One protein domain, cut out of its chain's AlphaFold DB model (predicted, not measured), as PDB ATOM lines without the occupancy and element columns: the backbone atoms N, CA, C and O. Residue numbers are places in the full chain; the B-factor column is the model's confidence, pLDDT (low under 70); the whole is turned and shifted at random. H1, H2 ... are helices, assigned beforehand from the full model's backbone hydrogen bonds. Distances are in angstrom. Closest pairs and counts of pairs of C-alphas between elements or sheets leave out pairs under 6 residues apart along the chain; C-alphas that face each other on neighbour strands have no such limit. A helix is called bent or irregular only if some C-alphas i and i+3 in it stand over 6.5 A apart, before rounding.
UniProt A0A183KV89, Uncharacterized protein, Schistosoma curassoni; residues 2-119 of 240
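This is residues 2 to 119 of the 240 residues of an uncharacterized protein of Schistosoma curassoni (UniProt A0A183KV89). Two helices, H6 and H3, lie side by side and make the core of an all-helix domain, with H1 and H2 packed on H3 and H5 crossing H6. H7 turns back after the end of H6, and the short H4 lies near that same end. The printed part has 118 residues, with seven named helices, H1 to H7 in order along the chain, and no named strand. It is compact, with a radius of gyration of the C-alphas of 13.5 A, and rounded, spanning 35 by 32 by 24 A.

The longest helix, H6, covers residues 88 to 107 and is 29.5 A long, from C-alpha 88 at (33.003, 26.743, -23.405) to C-alpha 107 at (36.975, 55.124, -30.223). H3 covers residues 48 to 58, 15.2 A. H5 covers residues 71 to 82, 16.4 A, and H4 residues 65 to 68, 5.1 A. H2 covers residues 26 to 41, 22.7 A. H1 covers residues 4 to 15, 17.3 A, and begins with C-alpha 4 at (24.243, 33.326, -44.903). H7 covers residues 109 to 117, 14.3 A, and is neither bent nor irregular, but only just: C-alphas 110 and 113 are 6.4 A apart.

H6 and H3 touch at a shallow tilt of 20 degrees, the same way; their closest C-alphas, of Ser 100 and Arg 56, are 4.4 A apart. H6 touches H5 with residues 93 to 101 alone, at a steep tilt of 49 degrees, opposite ways; the closest C-alphas, of Ser 94 and Ala 81, are 4.4 A apart. H6 and H7 touch only at the corner, and only just, with 3 pairs of C-alphas within 8 A; the closest are Val 105 and Val 111, 6.4 A. H4 is close to H6 but not clearly touching, with C-alphas 65 and 104 closest at 7.9 A. H2 and H3 are a helical hairpin, opposite ways at a shallow tilt of 33 degrees, only just short of steep; C-alphas 36 and 51 are closest at 5.4 A. H1 touches H3 at a steep tilt of 44 degrees, the same way, with C-alphas 12 and 54 closest at 5.9 A. H2 touches H1 with residues 32 to 35 alone; C-alphas 32 and 8 are closest at 6.6 A. H1 and H2 are both apart from H6. Every O i to N i+4 pair is within hydrogen-bond range in H2, H3, H5 and H6, against 7 of 8 in H1 and 3 of 5 in H7; H4 is too short for such a pair.

The C-alphas farthest apart, of Ser 2 and Gly 113, are 39.7 A apart. The printed part has no cut and no long link. Its mean pLDDT is 88.6; residues 2 to 5, 45 and 84 to 90 are under 70.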
ATOM      1  N   SER A   2      20.939  27.873 -46.823       41.62
ATOM      2  CA  SER A   2      22.337  27.430 -46.668       41.62
ATOM      3  C   SER A   2      23.350  28.342 -47.377       41.62
ATOM      4  O   SER A   2      24.110  27.847 -48.201       41.62
ATOM      5  N   ASP A   3      23.357  29.649 -47.089       56.59
ATOM      6  CA  ASP A   3      24.463  30.513 -47.557       56.59
ATOM      7  C   ASP A   3      24.815  31.703 -46.641       56.59
ATOM      8  O   ASP A   3      25.929  32.202 -46.702       56.59
ATOM      9  N   ASP A   4      23.954  32.119 -45.707       58.06
ATOM     10  CA  ASP A   4      24.243  33.326 -44.903       58.06
ATOM     11  C   ASP A   4      25.423  33.149 -43.922       58.06
ATOM     12  O   ASP A   4      26.198  34.076 -43.694       58.06
ATOM     13  N   ASN A   5      25.631  31.940 -43.379       67.44
ATOM     14  CA  ASN A   5      26.827  31.660 -42.567       67.44
ATOM     15  C   ASN A   5      28.112  31.654 -43.415       67.44
ATOM     16  O   ASN A   5      29.163  32.020 -42.893       67.44
ATOM     17  N   SER A   6      28.043  31.280 -44.701       81.88
ATOM     18  CA  SER A   6      29.236  31.134 -45.551       81.88
ATOM     19  C   SER A   6      29.885  32.493 -45.841       81.88
ATOM     20  O   SER A   6      31.112  32.613 -45.842       81.88
ATOM     21  N   VAL A   7      29.070  33.543 -45.994       91.44
ATOM     22  CA  VAL A   7      29.533  34.920 -46.222       91.44
ATOM     23  C   VAL A   7      30.208  35.502 -44.977       91.44
ATOM     24  O   VAL A   7      31.297  36.070 -45.083       91.44
ATOM     25  N   LEU A   8      29.605  35.330 -43.796       93.50
ATOM     26  CA  LEU A   8      30.174  35.811 -42.531       93.50
ATOM     27  C   LEU A   8      31.494  35.098 -42.203       93.50
ATOM     28  O   LEU A   8      32.476  35.744 -41.845       93.50
ATOM     29  N   GLU A   9      31.543  33.775 -42.371       94.12
ATOM     30  CA  GLU A   9      32.758  32.980 -42.147       94.12
ATOM     31  C   GLU A   9      33.892  33.402 -43.084       94.12
ATOM     32  O   GLU A   9      35.028  33.589 -42.636       94.12
ATOM     33  N   LYS A  10      33.581  33.625 -44.368       94.75
ATOM     34  CA  LYS A  10      34.551  34.126 -45.342       94.75
ATOM     35  C   LYS A  10      35.096  35.493 -44.927       94.75
ATOM     36  O   LYS A  10      36.313  35.663 -44.876       94.75
ATOM     37  N   PHE A  11      34.218  36.430 -44.567       96.00
ATOM     38  CA  PHE A  11      34.622  37.766 -44.131       96.00
ATOM     39  C   PHE A  11      35.572  37.722 -42.930       96.00
ATOM     40  O   PHE A  11      36.605  38.394 -42.948       96.00
ATOM     41  N   VAL A  12      35.261  36.901 -41.918       95.69
ATOM     42  CA  VAL A  12      36.142  36.698 -40.759       95.69
ATOM     43  C   VAL A  12      37.485  36.136 -41.210       95.69
ATOM     44  O   VAL A  12      38.519  36.714 -40.885       95.69
ATOM     45  N   SER A  13      37.492  35.067 -42.010       94.94
ATOM     46  CA  SER A  13      38.733  34.409 -42.443       94.94
ATOM     47  C   SER A  13      39.702  35.345 -43.179       94.94
ATOM     48  O   SER A  13      40.915  35.214 -43.032       94.94
ATOM     49  N   GLU A  14      39.175  36.320 -43.922       94.69
ATOM     50  CA  GLU A  14      39.963  37.275 -44.703       94.69
ATOM     51  C   GLU A  14      40.438  38.487 -43.879       94.69
ATOM     52  O   GLU A  14      41.418  39.131 -44.256       94.69
ATOM     53  N   ASN A  15      39.769  38.813 -42.762       95.19
ATOM     54  CA  ASN A  15      39.950  40.098 -42.071       95.19
ATOM     55  C   ASN A  15      40.262  40.013 -40.569       95.19
ATOM     56  O   ASN A  15      40.548  41.039 -39.946       95.19
ATOM     57  N   ASP A  16      40.244  38.828 -39.959       92.62
ATOM     58  CA  ASP A  16      40.380  38.675 -38.505       92.62
ATOM     59  C   ASP A  16      41.677  39.296 -37.949       92.62
ATOM     60  O   ASP A  16      41.662  39.995 -36.925       92.62
ATOM     61  N   CYS A  17      42.775  39.116 -38.689       89.88
ATOM     62  CA  CYS A  17      44.116  39.598 -38.359       89.88
ATOM     63  C   CYS A  17      44.423  41.023 -38.856       89.88
ATOM     64  O   CYS A  17      45.496  41.543 -38.553       89.88
ATOM     65  N   ASN A  18      43.512  41.669 -39.593       89.31
ATOM     66  CA  ASN A  18      43.754  43.005 -40.142       89.31
ATOM     67  C   ASN A  18      43.468  44.084 -39.088       89.31
ATOM     68  O   ASN A  18      42.398  44.101 -38.481       89.31
ATOM     69  N   PHE A  19      44.409  44.999 -38.852       83.38
ATOM     70  CA  PHE A  19      44.229  46.076 -37.866       83.38
ATOM     71  C   PHE A  19      43.248  47.158 -38.332       83.38
ATOM     72  O   PHE A  19      42.516  47.714 -37.511       83.38
ATOM     73  N   ASP A  20      43.207  47.408 -39.636       84.50
ATOM     74  CA  ASP A  20      42.217  48.230 -40.322       84.50
ATOM     75  C   ASP A  20      41.414  47.370 -41.307       84.50
ATOM     76  O   ASP A  20      41.754  46.216 -41.571       84.50
ATOM     77  N   ILE A  21      40.312  47.915 -41.819       89.94
ATOM     78  CA  ILE A  21      39.529  47.271 -42.880       89.94
ATOM     79  C   ILE A  21      39.249  48.233 -44.030       89.94
ATOM     80  O   ILE A  21      38.217  48.148 -44.695       89.94
ATOM     81  N   ASP A  22      40.166  49.165 -44.279       87.69
ATOM     82  CA  ASP A  22      40.008  50.195 -45.315       87.69
ATOM     83  C   ASP A  22      39.981  49.589 -46.728       87.69
ATOM     84  O   ASP A  22      39.360  50.142 -47.632       87.69
ATOM     85  N   ASN A  23      40.581  48.405 -46.892       87.62
ATOM     86  CA  ASN A  23      40.586  47.641 -48.142       87.62
ATOM     87  C   ASN A  23      39.250  46.950 -48.461       87.62
ATOM     88  O   ASN A  23      39.058  46.501 -49.590       87.62
ATOM     89  N   VAL A  24      38.340  46.839 -47.491       92.62
ATOM     90  CA  VAL A  24      36.992  46.309 -47.724       92.62
ATOM     91  C   VAL A  24      36.091  47.471 -48.133       92.62
ATOM     92  O   VAL A  24      36.036  48.497 -47.449       92.62
ATOM     93  N   ASP A  25      35.370  47.335 -49.244       93.75
ATOM     94  CA  ASP A  25      34.469  48.389 -49.689       93.75
ATOM     95  C   ASP A  25      33.264  48.547 -48.747       93.75
ATOM     96  O   ASP A  25      32.847  47.631 -48.035       93.75
ATOM     97  N   PHE A  26      32.701  49.755 -48.728       93.19
ATOM     98  CA  PHE A  26      31.613  50.110 -47.818       93.19
ATOM     99  C   PHE A  26      30.371  49.227 -47.992       93.19
ATOM    100  O   PHE A  26      29.720  48.895 -47.004       93.19
ATOM    101  N   LYS A  27      30.067  48.804 -49.225       94.19
ATOM    102  CA  LYS A  27      28.879  48.002 -49.513       94.19
ATOM    103  C   LYS A  27      28.999  46.618 -48.883       94.19
ATOM    104  O   LYS A  27      28.067  46.185 -48.216       94.19
ATOM    105  N   THR A  28      30.154  45.962 -49.009       94.88
ATOM    106  CA  THR A  28      30.397  44.691 -48.313       94.88
ATOM    107  C   THR A  28      30.299  44.854 -46.797       94.88
ATOM    108  O   THR A  28      29.681  44.026 -46.134       94.88
ATOM    109  N   LYS A  29      30.839  45.937 -46.224       95.38
ATOM    110  CA  LYS A  29      30.731  46.184 -44.776       95.38
ATOM    111  C   LYS A  29      29.273  46.337 -44.317       95.38
ATOM    112  O   LYS A  29      28.904  45.770 -43.290       95.38
ATOM    113  N   GLU A  30      28.446  47.070 -45.067       94.94
ATOM    114  CA  GLU A  30      27.010  47.201 -44.782       94.94
ATOM    115  C   GLU A  30      26.266  45.869 -44.910       94.94
ATOM    116  O   GLU A  30      25.448  45.552 -44.047       94.94
ATOM    117  N   GLU A  31      26.558  45.073 -45.942       95.06
ATOM    118  CA  GLU A  31      25.964  43.743 -46.126       95.06
ATOM    119  C   GLU A  31      26.270  42.836 -44.925       95.06
ATOM    120  O   GLU A  31      25.349  42.275 -44.331       95.06
ATOM    121  N   ILE A  32      27.532  42.772 -44.486       96.38
ATOM    122  CA  ILE A  32      27.929  42.003 -43.294       96.38
ATOM    123  C   ILE A  32      27.196  42.497 -42.042       96.38
ATOM    124  O   ILE A  32      26.733  41.688 -41.234       96.38
ATOM    125  N   LEU A  33      27.064  43.813 -41.871       95.56
ATOM    126  CA  LEU A  33      26.382  44.396 -40.719       95.56
ATOM    127  C   LEU A  33      24.879  44.069 -40.704       95.56
ATOM    128  O   LEU A  33      24.327  43.765 -39.645       95.56
ATOM    129  N   GLN A  34      24.225  44.094 -41.868       94.75
ATOM    130  CA  GLN A  34      22.820  43.707 -42.028       94.75
ATOM    131  C   GLN A  34      22.599  42.221 -41.734       94.75
ATOM    132  O   GLN A  34      21.649  41.870 -41.038       94.75
ATOM    133  N   GLU A  35      23.494  41.347 -42.194       93.94
ATOM    134  CA  GLU A  35      23.422  39.921 -41.866       93.94
ATOM    135  C   GLU A  35      23.621  39.671 -40.363       93.94
ATOM    136  O   GLU A  35      22.869  38.905 -39.758       93.94
ATOM    137  N   CYS A  36      24.547  40.389 -39.715       94.62
ATOM    138  CA  CYS A  36      24.698  40.328 -38.257       94.62
ATOM    139  C   CYS A  36      23.419  40.783 -37.532       94.62
ATOM    140  O   CYS A  36      23.010  40.159 -36.554       94.62
ATOM    141  N   ARG A  37      22.764  41.850 -38.012       94.88
ATOM    142  CA  ARG A  37      21.495  42.341 -37.452       94.88
ATOM    143  C   ARG A  37      20.401  41.272 -37.514       94.88
ATOM    144  O   ARG A  37      19.826  40.961 -36.472       94.88
ATOM    145  N   LYS A  38      20.174  40.669 -38.685       92.44
ATOM    146  CA  LYS A  38      19.188  39.586 -38.865       92.44
ATOM    147  C   LYS A  38      19.453  38.422 -37.914       92.44
ATOM    148  O   LYS A  38      18.548  37.938 -37.245       92.44
ATOM    149  N   LYS A  39      20.720  38.024 -37.777       90.19
ATOM    150  CA  LYS A  39      21.125  36.938 -36.875       90.19
ATOM    151  C   LYS A  39      20.788  37.211 -35.411       90.19
ATOM    152  O   LYS A  39      20.333  36.299 -34.721       90.19
ATOM    153  N   PHE A  40      20.972  38.444 -34.938       89.88
ATOM    154  CA  PHE A  40      20.545  38.820 -33.588       89.88
ATOM    155  C   PHE A  40      19.024  38.829 -33.440       89.88
ATOM    156  O   PHE A  40      18.511  38.367 -32.422       89.88
ATOM    157  N   GLU A  41      18.297  39.304 -34.448       90.69
ATOM    158  CA  GLU A  41      16.828  39.325 -34.449       90.69
ATOM    159  C   GLU A  41      16.224  37.914 -34.448       90.69
ATOM    160  O   GLU A  41      15.250  37.674 -33.739       90.69
ATOM    161  N   ASP A  42      16.856  36.952 -35.124       85.25
ATOM    162  CA  ASP A  42      16.389  35.561 -35.199       85.25
ATOM    163  C   ASP A  42      16.620  34.755 -33.904       85.25
ATOM    164  O   ASP A  42      16.115  33.640 -33.763       85.25
ATOM    165  N   HIS A  43      17.398  35.289 -32.952       74.06
ATOM    166  CA  HIS A  43      17.703  34.685 -31.640       74.06
ATOM    167  C   HIS A  43      18.289  33.261 -31.723       74.06
ATOM    168  O   HIS A  43      18.246  32.490 -30.759       74.06
ATOM    169  N   THR A  44      18.864  32.893 -32.871       72.06
ATOM    170  CA  THR A  44      19.492  31.584 -33.065       72.06
ATOM    171  C   THR A  44      20.916  31.585 -32.509       72.06
ATOM    172  O   THR A  44      21.694  32.503 -32.751       72.06
ATOM    173  N   VAL A  45      21.285  30.534 -31.766       69.94
ATOM    174  CA  VAL A  45      22.657  30.373 -31.237       69.94
ATOM    175  C   VAL A  45      23.650  30.044 -32.364       69.94
ATOM    176  O   VAL A  45      24.833  30.371 -32.288       69.94
ATOM    177  N   SER A  46      23.167  29.428 -33.450       79.25
ATOM    178  CA  SER A  46      23.997  29.020 -34.585       79.25
ATOM    179  C   SER A  46      24.572  30.221 -35.346       79.25
ATOM    180  O   SER A  46      23.838  31.040 -35.902       79.25
ATOM    181  N   GLY A  47      25.904  30.291 -35.415       83.69
ATOM    182  CA  GLY A  47      26.633  31.366 -36.095       83.69
ATOM    183  C   GLY A  47      26.803  32.644 -35.266       83.69
ATOM    184  O   GLY A  47      27.367  33.613 -35.771       83.69
ATOM    185  N   LEU A  48      26.370  32.655 -33.998       88.56
ATOM    186  CA  LEU A  48      26.492  33.817 -33.112       88.56
ATOM    187  C   LEU A  48      27.953  34.234 -32.895       88.56
ATOM    188  O   LEU A  48      28.275  35.417 -32.974       88.56
ATOM    189  N   HIS A  49      28.847  33.267 -32.668       90.81
ATOM    190  CA  HIS A  49      30.277  33.543 -32.524       90.81
ATOM    191  C   HIS A  49      30.836  34.256 -33.765       90.81
ATOM    192  O   HIS A  49      31.448  35.313 -33.634       90.81
ATOM    193  N   THR A  50      30.547  33.740 -34.966       92.75
ATOM    194  CA  THR A  50      30.957  34.359 -36.235       92.75
ATOM    195  C   THR A  50      30.394  35.773 -36.381       92.75
ATOM    196  O   THR A  50      31.128  36.672 -36.782       92.75
ATOM    197  N   CYS A  51      29.135  36.010 -35.992       93.31
ATOM    198  CA  CYS A  51      28.543  37.354 -36.004       93.31
ATOM    199  C   CYS A  51      29.312  38.327 -35.103       93.31
ATOM    200  O   CYS A  51      29.592  39.455 -35.506       93.31
ATOM    201  N   LEU A  52      29.698  37.903 -33.898       94.62
ATOM    202  CA  LEU A  52      30.479  38.746 -32.991       94.62
ATOM    203  C   LEU A  52      31.912  38.970 -33.487       94.62
ATOM    204  O   LEU A  52      32.422  40.079 -33.340       94.62
ATOM    205  N   CYS A  53      32.536  37.980 -34.136       95.62
ATOM    206  CA  CYS A  53      33.810  38.181 -34.830       95.62
ATOM    207  C   CYS A  53      33.678  39.243 -35.931       95.62
ATOM    208  O   CYS A  53      34.491  40.167 -35.993       95.62
ATOM    209  N   CYS A  54      32.631  39.159 -36.762       96.31
ATOM    210  CA  CYS A  54      32.339  40.162 -37.786       96.31
ATOM    211  C   CYS A  54      32.189  41.552 -37.167       96.31
ATOM    212  O   CYS A  54      32.843  42.487 -37.620       96.31
ATOM    213  N   LEU A  55      31.393  41.694 -36.102       96.44
ATOM    214  CA  LEU A  55      31.237  42.978 -35.418       96.44
ATOM    215  C   LEU A  55      32.562  43.498 -34.881       96.44
ATOM    216  O   LEU A  55      32.887  44.651 -35.146       96.44
ATOM    217  N   ARG A  56      33.361  42.664 -34.203       96.38
ATOM    218  CA  ARG A  56      34.689  43.058 -33.716       96.38
ATOM    219  C   ARG A  56      35.547  43.611 -34.849       96.38
ATOM    220  O   ARG A  56      36.167  44.659 -34.676       96.38
ATOM    221  N   ILE A  57      35.570  42.945 -36.000       96.69
ATOM    222  CA  ILE A  57      36.296  43.415 -37.182       96.69
ATOM    223  C   ILE A  57      35.719  44.758 -37.657       96.69
ATOM    224  O   ILE A  57      36.472  45.710 -37.838       96.69
ATOM    225  N   LEU A  58      34.394  44.882 -37.774       96.31
ATOM    226  CA  LEU A  58      33.730  46.118 -38.201       96.31
ATOM    227  C   LEU A  58      33.950  47.290 -37.231       96.31
ATOM    228  O   LEU A  58      34.053  48.425 -37.685       96.31
ATOM    229  N   THR A  59      34.126  47.059 -35.923       94.81
ATOM    230  CA  THR A  59      34.488  48.129 -34.962       94.81
ATOM    231  C   THR A  59      35.849  48.777 -35.253       94.81
ATOM    232  O   THR A  59      36.173  49.843 -34.718       94.81
ATOM    233  N   ARG A  60      36.669  48.175 -36.125       92.06
ATOM    234  CA  ARG A  60      37.924  48.766 -36.610       92.06
ATOM    235  C   ARG A  60      37.688  49.868 -37.647       92.06
ATOM    236  O   ARG A  60      38.542  50.741 -37.771       92.06
ATOM    237  N   ASP A  61      36.528  49.892 -38.293       90.25
ATOM    238  CA  ASP A  61      36.157  50.881 -39.302       90.25
ATOM    239  C   ASP A  61      35.754  52.231 -38.696       90.25
ATOM    240  O   ASP A  61      35.163  52.307 -37.617       90.25
ATOM    241  N   ASN A  62      36.070  53.316 -39.403       85.62
ATOM    242  CA  ASN A  62      35.758  54.676 -38.964       85.62
ATOM    243  C   ASN A  62      34.425  55.215 -39.511       85.62
ATOM    244  O   ASN A  62      33.928  56.213 -38.984       85.62
ATOM    245  N   ILE A  63      33.856  54.596 -40.543       88.69
ATOM    246  CA  ILE A  63      32.638  55.029 -41.238       88.69
ATOM    247  C   ILE A  63      31.403  54.434 -40.551       88.69
ATOM    248  O   ILE A  63      30.461  55.161 -40.240       88.69
ATOM    249  N   LEU A  64      31.425  53.137 -40.231       89.81
ATOM    250  CA  LEU A  64      30.301  52.421 -39.615       89.81
ATOM    251  C   LEU A  64      30.080  52.722 -38.127       89.81
ATOM    252  O   LEU A  64      29.127  52.214 -37.536       89.81
ATOM    253  N   ARG A  65      30.924  53.558 -37.512       86.00
ATOM    254  CA  ARG A  65      30.906  53.826 -36.064       86.00
ATOM    255  C   ARG A  65      29.522  54.188 -35.546       86.00
ATOM    256  O   ARG A  65      29.056  53.551 -34.614       86.00
ATOM    257  N   LYS A  66      28.831  55.127 -36.199       88.88
ATOM    258  CA  LYS A  66      27.495  55.577 -35.778       88.88
ATOM    259  C   LYS A  66      26.481  54.430 -35.696       88.88
ATOM    260  O   LYS A  66      25.669  54.401 -34.775       88.88
ATOM    261  N   GLU A  67      26.522  53.509 -36.656       92.75
ATOM    262  CA  GLU A  67      25.609  52.367 -36.699       92.75
ATOM    263  C   GLU A  67      25.993  51.326 -35.638       92.75
ATOM    264  O   GLU A  67      25.133  50.862 -34.890       92.75
ATOM    265  N   LEU A  68      27.288  51.025 -35.495       93.56
ATOM    266  CA  LEU A  68      27.814  50.094 -34.486       93.56
ATOM    267  C   LEU A  68      27.587  50.572 -33.044       93.56
ATOM    268  O   LEU A  68      27.466  49.750 -32.139       93.56
ATOM    269  N   THR A  69      27.489  51.885 -32.828       95.00
ATOM    270  CA  THR A  69      27.134  52.491 -31.537       95.00
ATOM    271  C   THR A  69      25.633  52.730 -31.367       95.00
ATOM    272  O   THR A  69      25.228  53.428 -30.439       95.00
ATOM    273  N   SER A  70      24.786  52.210 -32.261       95.75
ATOM    274  CA  SER A  70      23.335  52.271 -32.067       95.75
ATOM    275  C   SER A  70      22.914  51.470 -30.832       95.75
ATOM    276  O   SER A  70      23.554  50.486 -30.458       95.75
ATOM    277  N   GLU A  71      21.797  51.863 -30.216       95.44
ATOM    278  CA  GLU A  71      21.224  51.171 -29.054       95.44
ATOM    279  C   GLU A  71      21.039  49.668 -29.311       95.44
ATOM    280  O   GLU A  71      21.336  48.842 -28.448       95.44
ATOM    281  N   PHE A  72      20.624  49.307 -30.530       95.56
ATOM    282  CA  PHE A  72      20.480  47.916 -30.936       95.56
ATOM    283  C   PHE A  72      21.799  47.149 -30.795       95.56
ATOM    284  O   PHE A  72      21.865  46.204 -30.013       95.56
ATOM    285  N   PHE A  73      22.863  47.553 -31.496       95.94
ATOM    286  CA  PHE A  73      24.121  46.803 -31.462       95.94
ATOM    287  C   PHE A  73      24.797  46.869 -30.091       95.94
ATOM    288  O   PHE A  73      25.307  45.850 -29.625       95.94
ATOM    289  N   LEU A  74      24.736  48.016 -29.408       96.19
ATOM    290  CA  LEU A  74      25.262  48.142 -28.050       96.19
ATOM    291  C   LEU A  74      24.563  47.191 -27.079       96.19
ATOM    292  O   LEU A  74      25.248  46.510 -26.323       96.19
ATOM    293  N   SER A  75      23.232  47.090 -27.121       94.88
ATOM    294  CA  SER A  75      22.491  46.179 -26.239       94.88
ATOM    295  C   SER A  75      22.804  44.705 -26.516       94.88
ATOM    296  O   SER A  75      22.947  43.932 -25.570       94.88
ATOM    297  N   GLN A  76      22.989  44.314 -27.786       94.31
ATOM    298  CA  GLN A  76      23.399  42.948 -28.133       94.31
ATOM    299  C   GLN A  76      24.812  42.648 -27.628       94.31
ATOM    300  O   GLN A  76      25.022  41.651 -26.940       94.31
ATOM    301  N   LEU A  77      25.779  43.525 -27.910       95.25
ATOM    302  CA  LEU A  77      27.154  43.365 -27.433       95.25
ATOM    303  C   LEU A  77      27.215  43.315 -25.906       95.25
ATOM    304  O   LEU A  77      27.896  42.459 -25.348       95.25
ATOM    305  N   PHE A  78      26.474  44.194 -25.232       94.81
ATOM    306  CA  PHE A  78      26.378  44.221 -23.779       94.81
ATOM    307  C   PHE A  78      25.843  42.901 -23.226       94.81
ATOM    308  O   PHE A  78      26.471  42.298 -22.357       94.81
ATOM    309  N   LYS A  79      24.717  42.428 -23.772       91.75
ATOM    310  CA  LYS A  79      24.113  41.152 -23.395       91.75
ATOM    311  C   LYS A  79      25.138  40.028 -23.505       91.75
ATOM    312  O   LYS A  79      25.438  39.391 -22.506       91.75
ATOM    313  N   TYR A  80      25.733  39.821 -24.678       91.69
ATOM    314  CA  TYR A  80      26.629  38.681 -24.893       91.69
ATOM    315  C   TYR A  80      27.978  38.801 -24.173       91.69
ATOM    316  O   TYR A  80      28.593  37.778 -23.878       91.69
ATOM    317  N   ALA A  81      28.442  40.013 -23.857       92.94
ATOM    318  CA  ALA A  81      29.660  40.214 -23.075       92.94
ATOM    319  C   ALA A  81      29.515  39.716 -21.627       92.94
ATOM    320  O   ALA A  81      30.451  39.119 -21.086       92.94
ATOM    321  N   PHE A  82      28.345  39.944 -21.020       89.00
ATOM    322  CA  PHE A  82      28.095  39.690 -19.596       89.00
ATOM    323  C   PHE A  82      27.118  38.540 -19.321       89.00
ATOM    324  O   PHE A  82      26.930  38.158 -18.169       89.00
ATOM    325  N   GLU A  83      26.528  37.936 -20.353       76.69
ATOM    326  CA  GLU A  83      25.739  36.713 -20.218       76.69
ATOM    327  C   GLU A  83      26.663  35.556 -19.811       76.69
ATOM    328  O   GLU A  83      27.429  35.005 -20.606       76.69
ATOM    329  N   TYR A  84      26.640  35.230 -18.517       58.09
ATOM    330  CA  TYR A  84      27.506  34.214 -17.940       58.09
ATOM    331  C   TYR A  84      26.902  32.828 -18.156       58.09
ATOM    332  O   TYR A  84      25.891  32.465 -17.553       58.09
ATOM    333  N   ASN A  85      27.538  32.031 -19.010       56.28
ATOM    334  CA  ASN A  85      27.177  30.637 -19.214       56.28
ATOM    335  C   ASN A  85      28.447  29.788 -19.098       56.28
ATOM    336  O   ASN A  85      29.427  30.049 -19.790       56.28
ATOM    337  N   TYR A  86      28.435  28.763 -18.242       50.88
ATOM    338  CA  TYR A  86      29.590  27.882 -17.989       50.88
ATOM    339  C   TYR A  86      29.992  27.017 -19.202       50.88
ATOM    340  O   TYR A  86      30.927  26.222 -19.127       50.88
ATOM    341  N   ASN A  87      29.288  27.140 -20.326       60.25
ATOM    342  CA  ASN A  87      29.609  26.436 -21.556       60.25
ATOM    343  C   ASN A  87      30.784  27.119 -22.292       60.25
ATOM    344  O   ASN A  87      30.742  28.313 -22.586       60.25
ATOM    345  N   LEU A  88      31.809  26.333 -22.646       58.59
ATOM    346  CA  LEU A  88      33.003  26.743 -23.405       58.59
ATOM    347  C   LEU A  88      32.686  27.533 -24.688       58.59
ATOM    348  O   LEU A  88      33.413  28.460 -25.041       58.59
ATOM    349  N   GLU A  89      31.601  27.194 -25.387       59.41
ATOM    350  CA  GLU A  89      31.188  27.885 -26.616       59.41
ATOM    351  C   GLU A  89      30.689  29.319 -26.344       59.41
ATOM    352  O   GLU A  89      30.965  30.255 -27.102       59.41
ATOM    353  N   TYR A  90      30.038  29.522 -25.196       65.25
ATOM    354  CA  TYR A  90      29.608  30.844 -24.741       65.25
ATOM    355  C   TYR A  90      30.780  31.686 -24.225       65.25
ATOM    356  O   TYR A  90      30.766  32.902 -24.404       65.25
ATOM    357  N   SER A  91      31.831  31.065 -23.672       75.19
ATOM    358  CA  SER A  91      33.052  31.785 -23.276       75.19
ATOM    359  C   SER A  91      33.690  32.503 -24.476       75.19
ATOM    360  O   SER A  91      33.845  33.727 -24.436       75.19
ATOM    361  N   LYS A  92      33.919  31.803 -25.600       85.31
ATOM    362  CA  LYS A  92      34.470  32.414 -26.831       85.31
ATOM    363  C   LYS A  92      33.576  33.508 -27.409       85.31
ATOM    364  O   LYS A  92      34.057  34.545 -27.850       85.31
ATOM    365  N   THR A  93      32.268  33.287 -27.382       88.69
ATOM    366  CA  THR A  93      31.269  34.265 -27.825       88.69
ATOM    367  C   THR A  93      31.357  35.548 -26.988       88.69
ATOM    368  O   THR A  93      31.491  36.641 -27.538       88.69
ATOM    369  N   SER A  94      31.385  35.421 -25.659       90.56
ATOM    370  CA  SER A  94      31.485  36.568 -24.747       90.56
ATOM    371  C   SER A  94      32.785  37.356 -24.911       90.56
ATOM    372  O   SER A  94      32.794  38.582 -24.811       90.56
ATOM    373  N   LEU A  95      33.878  36.661 -25.227       92.31
ATOM    374  CA  LEU A  95      35.185  37.258 -25.462       92.31
ATOM    375  C   LEU A  95      35.158  38.215 -26.666       92.31
ATOM    376  O   LEU A  95      35.658  39.336 -26.584       92.31
ATOM    377  N   GLU A  96      34.530  37.807 -27.768       94.38
ATOM    378  CA  GLU A  96      34.407  38.644 -28.967       94.38
ATOM    379  C   GLU A  96      33.493  39.856 -28.738       94.38
ATOM    380  O   GLU A  96      33.782  40.956 -29.223       94.38
ATOM    381  N   ALA A  97      32.449  39.705 -27.918       95.38
ATOM    382  CA  ALA A  97      31.628  40.829 -27.478       95.38
ATOM    383  C   ALA A  97      32.429  41.826 -26.617       95.38
ATOM    384  O   ALA A  97      32.392  43.028 -26.878       95.38
ATOM    385  N   LEU A  98      33.226  41.346 -25.653       95.75
ATOM    386  CA  LEU A  98      34.096  42.191 -24.822       95.75
ATOM    387  C   LEU A  98      35.162  42.926 -25.647       95.75
ATOM    388  O   LEU A  98      35.401  44.117 -25.429       95.75
ATOM    389  N   LYS A  99      35.777  42.253 -26.628       95.56
ATOM    390  CA  LYS A  99      36.715  42.880 -27.576       95.56
ATOM    391  C   LYS A  99      36.027  43.976 -28.395       95.56
ATOM    392  O   LYS A  99      36.579  45.064 -28.544       95.56
ATOM    393  N   SER A 100      34.813  43.714 -28.881       95.88
ATOM    394  CA  SER A 100      34.014  44.691 -29.633       95.88
ATOM    395  C   SER A 100      33.669  45.917 -28.784       95.88
ATOM    396  O   SER A 100      33.888  47.045 -29.222       95.88
ATOM    397  N   LEU A 101      33.205  45.711 -27.545       96.12
ATOM    398  CA  LEU A 101      32.941  46.799 -26.598       96.12
ATOM    399  C   LEU A 101      34.206  47.609 -26.301       96.12
ATOM    400  O   LEU A 101      34.142  48.834 -26.271       96.12
ATOM    401  N   SER A 102      35.356  46.949 -26.142       94.56
ATOM    402  CA  SER A 102      36.635  47.629 -25.887       94.56
ATOM    403  C   SER A 102      37.014  48.565 -27.033       94.56
ATOM    404  O   SER A 102      37.358  49.722 -26.796       94.56
ATOM    405  N   ASN A 103      36.882  48.097 -28.278       94.25
ATOM    406  CA  ASN A 103      37.134  48.919 -29.462       94.25
ATOM    407  C   ASN A 103      36.169  50.107 -29.550       94.25
ATOM    408  O   ASN A 103      36.594  51.221 -29.860       94.25
ATOM    409  N   ILE A 104      34.883  49.879 -29.269       95.19
ATOM    410  CA  ILE A 104      33.853  50.921 -29.308       95.19
ATOM    411  C   ILE A 104      34.116  51.986 -28.244       95.19
ATOM    412  O   ILE A 104      34.190  53.161 -28.585       95.19
ATOM    413  N   VAL A 105      34.311  51.597 -26.981       95.00
ATOM    414  CA  VAL A 105      34.547  52.539 -25.873       95.00
ATOM    415  C   VAL A 105      35.810  53.364 -26.110       95.00
ATOM    416  O   VAL A 105      35.812  54.566 -25.853       95.00
ATOM    417  N   PHE A 106      36.871  52.742 -26.633       92.44
ATOM    418  CA  PHE A 106      38.116  53.439 -26.942       92.44
ATOM    419  C   PHE A 106      37.942  54.509 -28.030       92.44
ATOM    420  O   PHE A 106      38.520  55.589 -27.928       92.44
ATOM    421  N   LYS A 107      37.151  54.224 -29.072       91.12
ATOM    422  CA  LYS A 107      36.975  55.124 -30.223       91.12
ATOM    423  C   LYS A 107      35.859  56.147 -30.047       91.12
ATOM    424  O   LYS A 107      35.967  57.248 -30.577       91.12
ATOM    425  N   GLU A 108      34.802  55.785 -29.332       93.44
ATOM    426  CA  GLU A 108      33.589  56.582 -29.162       93.44
ATOM    427  C   GLU A 108      33.235  56.712 -27.671       93.44
ATOM    428  O   GLU A 108      32.259  56.120 -27.207       93.44
ATOM    429  N   PRO A 109      33.980  57.516 -26.884       92.06
ATOM    430  CA  PRO A 109      33.750  57.642 -25.440       92.06
ATOM    431  C   PRO A 109      32.335  58.115 -25.065       92.06
ATOM    432  O   PRO A 109      31.878  57.894 -23.945       92.06
ATOM    433  N   CYS A 110      31.604  58.735 -25.999       92.69
ATOM    434  CA  CYS A 110      30.211  59.142 -25.803       92.69
ATOM    435  C   CYS A 110      29.269  57.963 -25.489       92.69
ATOM    436  O   CYS A 110      28.226  58.176 -24.870       92.69
ATOM    437  N   VAL A 111      29.644  56.724 -25.838       95.69
ATOM    438  CA  VAL A 111      28.866  55.511 -25.530       95.69
ATOM    439  C   VAL A 111      28.930  55.097 -24.060       95.69
ATOM    440  O   VAL A 111      28.106  54.293 -23.626       95.69
ATOM    441  N   ILE A 112      29.858  55.655 -23.269       96.44
ATOM    442  CA  ILE A 112      29.997  55.320 -21.843       96.44
ATOM    443  C   ILE A 112      28.701  55.644 -21.090       96.44
ATOM    444  O   ILE A 112      28.229  54.816 -20.318       96.44
ATOM    445  N   GLY A 113      28.077  56.798 -21.357       95.38
ATOM    446  CA  GLY A 113      26.801  57.180 -20.737       95.38
ATOM    447  C   GLY A 113      25.694  56.136 -20.959       95.38
ATOM    448  O   GLY A 113      25.184  55.589 -19.979       95.38
ATOM    449  N   PRO A 114      25.354  55.795 -22.218       95.31
ATOM    450  CA  PRO A 114      24.431  54.703 -22.529       95.31
ATOM    451  C   PRO A 114      24.798  53.366 -21.868       95.31
ATOM    452  O   PRO A 114      23.945  52.747 -21.235       95.31
ATOM    453  N   LEU A 115      26.062  52.935 -21.924       95.75
ATOM    454  CA  LEU A 115      26.499  51.681 -21.292       95.75
ATOM    455  C   LEU A 115      26.276  51.690 -19.773       95.75
ATOM    456  O   LEU A 115      25.807  50.702 -19.205       95.75
ATOM    457  N   LYS A 116      26.535  52.813 -19.097       95.00
ATOM    458  CA  LYS A 116      26.253  52.949 -17.662       95.00
ATOM    459  C   LYS A 116      24.769  52.776 -17.350       95.00
ATOM    460  O   LYS A 116      24.448  52.095 -16.382       95.00
ATOM    461  N   THR A 117      23.866  53.295 -18.187       94.62
ATOM    462  CA  THR A 117      22.418  53.069 -17.997       94.62
ATOM    463  C   THR A 117      22.014  51.596 -18.122       94.62
ATOM    464  O   THR A 117      21.035  51.184 -17.507       94.62
ATOM    465  N   MET A 118      22.804  50.779 -18.829       94.56
ATOM    466  CA  MET A 118      22.641  49.318 -18.901       94.56
ATOM    467  C   MET A 118      23.269  48.577 -17.704       94.56
ATOM    468  O   MET A 118      23.177  47.356 -17.614       94.56
ATOM    469  N   GLY A 119      23.907  49.284 -16.765       94.38
ATOM    470  CA  GLY A 119      24.573  48.693 -15.602       94.38
ATOM    471  C   GLY A 119      25.986  48.182 -15.891       94.38
ATOM    472  O   GLY A 119      26.416  47.204 -15.281       94.38
TER     473      GLY A 119